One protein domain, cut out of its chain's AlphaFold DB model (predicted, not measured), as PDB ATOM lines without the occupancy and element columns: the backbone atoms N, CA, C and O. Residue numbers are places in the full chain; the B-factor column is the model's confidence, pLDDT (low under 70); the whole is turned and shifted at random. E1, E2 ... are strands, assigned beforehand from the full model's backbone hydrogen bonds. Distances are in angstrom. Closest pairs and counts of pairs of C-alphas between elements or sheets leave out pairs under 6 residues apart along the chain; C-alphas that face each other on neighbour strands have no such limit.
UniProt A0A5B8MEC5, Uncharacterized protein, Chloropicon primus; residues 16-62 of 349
ATOM      1  N   ARG A  16      44.502   7.322  40.293       81.31
ATOM      2  CA  ARG A  16      43.979   7.251  38.931       81.31
ATOM      3  C   ARG A  16      44.560   6.008  38.287       81.31
ATOM      4  O   ARG A  16      45.772   5.831  38.302       81.31
ATOM      5  N   ILE A  17      43.693   5.156  37.757       88.75
ATOM      6  CA  ILE A  17      44.108   3.960  37.029       88.75
ATOM      7  C   ILE A  17      43.946   4.260  35.543       88.75
ATOM      8  O   ILE A  17      42.882   4.719  35.114       88.75
ATOM      9  N   HIS A  18      44.990   4.009  34.758       93.25
ATOM     10  CA  HIS A  18      44.949   4.210  33.316       93.25
ATOM     11  C   HIS A  18      44.510   2.910  32.650       93.25
ATOM     12  O   HIS A  18      45.165   1.880  32.799       93.25
ATOM     13  N   PHE A  19      43.391   2.951  31.930       95.31
ATOM     14  CA  PHE A  19      42.887   1.818  31.167       95.31
ATOM     15  C   PHE A  19      43.084   2.105  29.679       95.31
ATOM     16  O   PHE A  19      42.396   2.938  29.076       95.31
ATOM     17  N   CYS A  20      44.093   1.462  29.109       94.19
ATOM     18  CA  CYS A  20      44.679   1.799  27.822       94.19
ATOM     19  C   CYS A  20      44.285   0.766  26.763       94.19
ATOM     20  O   CYS A  20      44.221  -0.417  27.073       94.19
ATOM     21  N   CYS A  21      44.051   1.207  25.527       93.31
ATOM     22  CA  CYS A  21      43.828   0.347  24.364       93.31
ATOM     23  C   CYS A  21      44.806   0.708  23.241       93.31
ATOM     24  O   CYS A  21      44.924   1.881  22.864       93.31
ATOM     25  N   ASP A  22      45.523  -0.294  22.738       91.81
ATOM     26  CA  ASP A  22      46.580  -0.114  21.748       91.81
ATOM     27  C   ASP A  22      46.056  -0.010  20.301       91.81
ATOM     28  O   ASP A  22      44.859  -0.128  19.990       91.81
ATOM     29  N   GLY A  23      46.981   0.226  19.377       86.50
ATOM     30  CA  GLY A  23      46.762   0.278  17.941       86.50
ATOM     31  C   GLY A  23      46.229  -1.024  17.350       86.50
ATOM     32  O   GLY A  23      45.583  -0.955  16.310       86.50
ATOM     33  N   ASN A  24      46.361  -2.160  18.034       86.12
ATOM     34  CA  ASN A  24      45.806  -3.459  17.641       86.12
ATOM     35  C   ASN A  24      44.447  -3.757  18.301       86.12
ATOM     36  O   ASN A  24      43.819  -4.765  17.990       86.12
ATOM     37  N   GLY A  25      43.962  -2.873  19.179       87.00
ATOM     38  CA  GLY A  25      42.715  -3.064  19.915       87.00
ATOM     39  C   GLY A  25      42.861  -3.898  21.190       87.00
ATOM     40  O   GLY A  25      41.845  -4.277  21.763       87.00
ATOM     41  N   LYS A  26      44.080  -4.191  21.653       91.56
ATOM     42  CA  LYS A  26      44.315  -4.883  22.924       91.56
ATOM     43  C   LYS A  26      44.265  -3.885  24.074       91.56
ATOM     44  O   LYS A  26      44.933  -2.851  24.034       91.56
ATOM     45  N   ALA A  27      43.485  -4.203  25.105       93.94
ATOM     46  CA  ALA A  27      43.377  -3.366  26.291       93.94
ATOM     47  C   ALA A  27      44.201  -3.887  27.476       93.94
ATOM     48  O   ALA A  27      44.369  -5.093  27.659       93.94
ATOM     49  N   SER A  28      44.691  -2.970  28.308       94.06
ATOM     50  CA  SER A  28      45.448  -3.270  29.526       94.06
ATOM     51  C   SER A  28      45.358  -2.135  30.546       94.06
ATOM     52  O   SER A  28      45.089  -0.979  30.210       94.06
ATOM     53  N   PHE A  29      45.579  -2.464  31.818       92.25
ATOM     54  CA  PHE A  29      45.680  -1.476  32.896       92.25
ATOM     55  C   PHE A  29      47.143  -1.090  33.099       92.25
ATOM     56  O   PHE A  29      47.983  -1.966  33.274       92.25
ATOM     57  N   LEU A  30      47.457   0.202  33.091       87.75
ATOM     58  CA  LEU A  30      48.826   0.701  33.197       87.75
ATOM     59  C   LEU A  30      48.969   1.699  34.348       87.75
ATOM     60  O   LEU A  30      48.058   2.471  34.646       87.75
ATOM     61  N   VAL A  31      50.160   1.716  34.954       84.88
ATOM     62  CA  VAL A  31      50.535   2.700  35.985       84.88
ATOM     63  C   VAL A  31      50.668   4.102  35.389       84.88
ATOM     64  O   VAL A  31      50.318   5.079  36.038       84.88
ATOM     65  N   SER A  32      51.146   4.188  34.146       86.25
ATOM     66  CA  SER A  32      51.264   5.428  33.381       86.25
ATOM     67  C   SER A  32      50.925   5.153  31.915       86.25
ATOM     68  O   SER A  32      51.364   4.130  31.379       86.25
ATOM     69  N   PRO A  33      50.184   6.044  31.236       87.69
ATOM     70  CA  PRO A  33      49.884   5.881  29.822       87.69
ATOM     71  C   PRO A  33      51.155   6.123  28.982       87.69
ATOM     72  O   PRO A  33      51.942   7.019  29.308       87.69
ATOM     73  N   PRO A  34      51.380   5.366  27.892       90.88
ATOM     74  CA  PRO A  34      52.509   5.610  27.000       90.88
ATOM     75  C   PRO A  34      52.420   6.978  26.298       90.88
ATOM     76  O   PRO A  34      51.336   7.529  26.102       90.88
ATOM     77  N   LYS A  35      53.566   7.536  25.882       93.12
ATOM     78  CA  LYS A  35      53.650   8.893  25.292       93.12
ATOM     79  C   LYS A  35      52.809   9.066  24.021       93.12
ATOM     80  O   LYS A  35      52.290  10.149  23.770       93.12
ATOM     81  N   ASN A  36      52.675   8.004  23.235       93.25
ATOM     82  CA  ASN A  36      51.886   7.946  22.007       93.25
ATOM     83  C   ASN A  36      50.378   7.764  22.259       93.25
ATOM     84  O   ASN A  36      49.631   7.602  21.301       93.25
ATOM     85  N   TYR A  37      49.898   7.799  23.506       94.69
ATOM     86  CA  TYR A  37      48.475   7.661  23.815       94.69
ATOM     87  C   TYR A  37      47.811   9.032  24.007       94.69
ATOM     88  O   TYR A  37      48.445  10.054  24.299       94.69
ATOM     89  N   ALA A  38      46.499   9.067  23.809       94.81
ATOM     90  CA  ALA A  38      45.625  10.192  24.086       94.81
ATOM     91  C   ALA A  38      44.508   9.753  25.034       94.81
ATOM     92  O   ALA A  38      43.935   8.670  24.892       94.81
ATOM     93  N   ARG A  39      44.196  10.611  26.006       95.50
ATOM     94  CA  ARG A  39      43.053  10.419  26.896       95.50
ATOM     95  C   ARG A  39      41.778  10.701  26.111       95.50
ATOM     96  O   ARG A  39      41.624  11.788  25.567       95.50
ATOM     97  N   ILE A  40      40.868   9.736  26.100       95.62
ATOM     98  CA  ILE A  40      39.587   9.818  25.388       95.62
ATOM     99  C   ILE A  40      38.398  10.003  26.333       95.62
ATOM    100  O   ILE A  40      37.300  10.302  25.876       95.62
ATOM    101  N   GLY A  41      38.581   9.803  27.643       95.31
ATOM    102  CA  GLY A  41      37.508   9.943  28.622       95.31
ATOM    103  C   GLY A  41      37.913   9.579  30.049       95.31
ATOM    104  O   GLY A  41      39.075   9.285  30.346       95.31
ATOM    105  N   GLU A  42      36.931   9.606  30.947       95.81
ATOM    106  CA  GLU A  42      37.063   9.187  32.343       95.81
ATOM    107  C   GLU A  42      35.792   8.466  32.787       95.81
ATOM    108  O   GLU A  42      34.710   9.055  32.802       95.81
ATOM    109  N   ALA A  43      35.928   7.199  33.171       94.06
ATOM    110  CA  ALA A  43      34.840   6.409  33.721       94.06
ATOM    111  C   ALA A  43      34.878   6.440  35.253       94.06
ATOM    112  O   ALA A  43      35.931   6.308  35.881       94.06
ATOM    113  N   ARG A  44      33.698   6.583  35.863       92.06
ATOM    114  CA  ARG A  44      33.514   6.523  37.317       92.06
ATOM    115  C   ARG A  44      32.908   5.181  37.681       92.06
ATOM    116  O   ARG A  44      31.795   4.879  37.258       92.06
ATOM    117  N   VAL A  45      33.628   4.405  38.477       86.56
ATOM    118  CA  VAL A  45      33.231   3.048  38.851       86.56
ATOM    119  C   VAL A  45      32.952   3.011  40.351       86.56
ATOM    120  O   VAL A  45      33.842   3.239  41.173       86.56
ATOM    121  N   GLY A  46      31.686   2.797  40.711       84.19
ATOM    122  CA  GLY A  46      31.239   2.752  42.101       84.19
ATOM    123  C   GLY A  46      31.459   1.373  42.708       84.19
ATOM    124  O   GLY A  46      30.891   0.390  42.246       84.19
ATOM    125  N   LEU A  47      32.244   1.288  43.778       77.56
ATOM    126  CA  LEU A  47      32.436   0.039  44.507       77.56
ATOM    127  C   LEU A  47      31.251  -0.174  45.457       77.56
ATOM    128  O   LEU A  47      31.176   0.448  46.522       77.56
ATOM    129  N   SER A  48      30.336  -1.056  45.047       65.81
ATOM    130  CA  SER A  48      29.028  -1.333  45.669       65.81
ATOM    131  C   SER A  48      29.055  -1.401  47.204       65.81
ATOM    132  O   SER A  48      28.179  -0.851  47.868       65.81
ATOM    133  N   LYS A  49      30.086  -2.029  47.781       68.62
ATOM    134  CA  LYS A  49      30.195  -2.297  49.225       68.62
ATOM    135  C   LYS A  49      30.947  -1.226  50.023       68.62
ATOM    136  O   LYS A  49      30.671  -1.052  51.204       68.62
ATOM    137  N   THR A  50      31.893  -0.499  49.420       69.94
ATOM    138  CA  THR A  50      32.768   0.436  50.164       69.94
ATOM    139  C   THR A  50      32.341   1.896  50.054       69.94
ATOM    140  O   THR A  50      32.952   2.749  50.696       69.94
ATOM    141  N   LYS A  51      31.328   2.202  49.224       77.19
ATOM    142  CA  LYS A  51      30.960   3.573  48.817       77.19
ATOM    143  C   LYS A  51      32.133   4.368  48.221       77.19
ATOM    144  O   LYS A  51      32.044   5.585  48.089       77.19
ATOM    145  N   ARG A  52      33.241   3.704  47.873       78.94
ATOM    146  CA  ARG A  52      34.380   4.335  47.206       78.94
ATOM    147  C   ARG A  52      34.121   4.374  45.709       78.94
ATOM    148  O   ARG A  52      33.525   3.458  45.146       78.94
ATOM    149  N   THR A  53      34.614   5.423  45.071       83.94
ATOM    150  CA  THR A  53      34.609   5.558  43.617       83.94
ATOM    151  C   THR A  53      36.035   5.430  43.115       83.94
ATOM    152  O   THR A  53      36.930   6.115  43.613       83.94
ATOM    153  N   VAL A  54      36.237   4.549  42.142       83.56
ATOM    154  CA  VAL A  54      37.479   4.451  41.375       83.56
ATOM    155  C   VAL A  54      37.302   5.257  40.095       83.56
ATOM    156  O   VAL A  54      36.256   5.182  39.443       83.56
ATOM    157  N   TYR A  55      38.316   6.046  39.756       89.50
ATOM    158  CA  TYR A  55      38.357   6.827  38.527       89.50
ATOM    159  C   TYR A  55      39.288   6.122  37.549       89.50
ATOM    160  O   TYR A  55      40.483   5.972  37.818       89.50
ATOM    161  N   LEU A  56      38.720   5.672  36.434       92.94
ATOM    162  CA  LEU A  56      39.463   5.070  35.337       92.94
ATOM    163  C   LEU A  56      39.632   6.120  34.250       92.94
ATOM    164  O   LEU A  56      38.646   6.589  33.677       92.94
ATOM    165  N   GLU A  57      40.867   6.488  33.946       95.44
ATOM    166  CA  GLU A  57      41.133   7.282  32.756       95.44
ATOM    167  C   GLU A  57      41.210   6.352  31.550       95.44
ATOM    168  O   GLU A  57      41.961   5.377  31.562       95.44
ATOM    169  N   LEU A  58      40.437   6.650  30.509       96.12
ATOM    170  CA  LEU A  58      40.419   5.859  29.286       96.12
ATOM    171  C   LEU A  58      41.412   6.460  28.296       96.12
ATOM    172  O   LEU A  58      41.322   7.647  27.969       96.12
ATOM    173  N   TRP A  59      42.343   5.638  27.820       95.56
ATOM    174  CA  TRP A  59      43.409   6.046  26.910       95.56
ATOM    175  C   TRP A  59      43.432   5.167  25.660       95.56
ATOM    176  O   TRP A  59      43.171   3.967  25.729       95.56
ATOM    177  N   ARG A  60      43.780   5.764  24.522       93.56
ATOM    178  CA  ARG A  60      43.936   5.093  23.224       93.56
ATOM    179  C   ARG A  60      45.223   5.559  22.545       93.56
ATOM    180  O   ARG A  60      45.573   6.730  22.659       93.56
ATOM    181  N   GLU A  61      45.891   4.685  21.800       93.31
ATOM    182  CA  GLU A  61      47.028   5.053  20.945       93.31
ATOM    183  C   GLU A  61      46.638   6.032  19.811       93.31
ATOM    184  O   GLU A  61      45.635   5.835  19.118       93.31
ATOM    185  N   ARG A  62      47.434   7.097  19.618       88.44
ATOM    186  CA  ARG A  62      47.174   8.220  18.689       88.44
ATOM    187  C   ARG A  62      47.216   7.840  17.203       88.44
ATOM    188  O   ARG A  62      46.661   8.576  16.399       88.44
TER     189      ARG A  62
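Overview. This is residues 16 to 62 of the 349 residues of an uncharacterized protein of Chloropicon primus (UniProt A0A5B8MEC5). This is a single strongly twisted sheet built of two hairpins side by side, a long one, E3 and E4, and a shorter one, E1 and E2, next to residues 55 to 60 of E4; the turn of the long hairpin, residues 47 to 52, sticks out at one end. The link of residues 31 to 36 joins the two edge strands, E2 and E3. The printed part has 47 residues, with no named helix and four strands, E1 to E4 along the chain; the sheet runs E2 E1 E4 E3, is mixed, and the class is all strand. The outline is a rod of 35 by 17 by 16 A, only just loose, close to compact, with a radius of gyration of the C-alphas of 11.7 A.

Along the chain. E4, residues 53 to 61, spans 25.9 A and ends at C-alpha 61 (47.028, 5.053, 20.945). E3, residues 37 to 46, spans 25.6 A and bends by 60 degrees at residue 40. E1, residues 16 to 21, spans 16.1 A from C-alpha 16 (43.979, 7.251, 38.931). E2, residues 27 to 30, spans 9.7 A.

Arrangement. The inner strands E1 and E4 are parallel at 33 degrees, with N 19 and O 57 within hydrogen-bond range at 2.8 A. E3 and E4 form an antiparallel hairpin at 158 degrees, with N 40 and O 58 at 2.8 A. E1 and E2 form an antiparallel hairpin at 150 degrees, with N 28 and O 20 at 2.9 A. E2 and E3 are apart.

Size, cuts and confidence. The C-alphas farthest apart, of Lys 49 and Arg 62, are 36.5 A apart. The printed part has no cut, and no link is long. Residues 47 to 52 stand free, and residues 48 to 50 have pLDDT under 70; the mean of the printed part is 88.8.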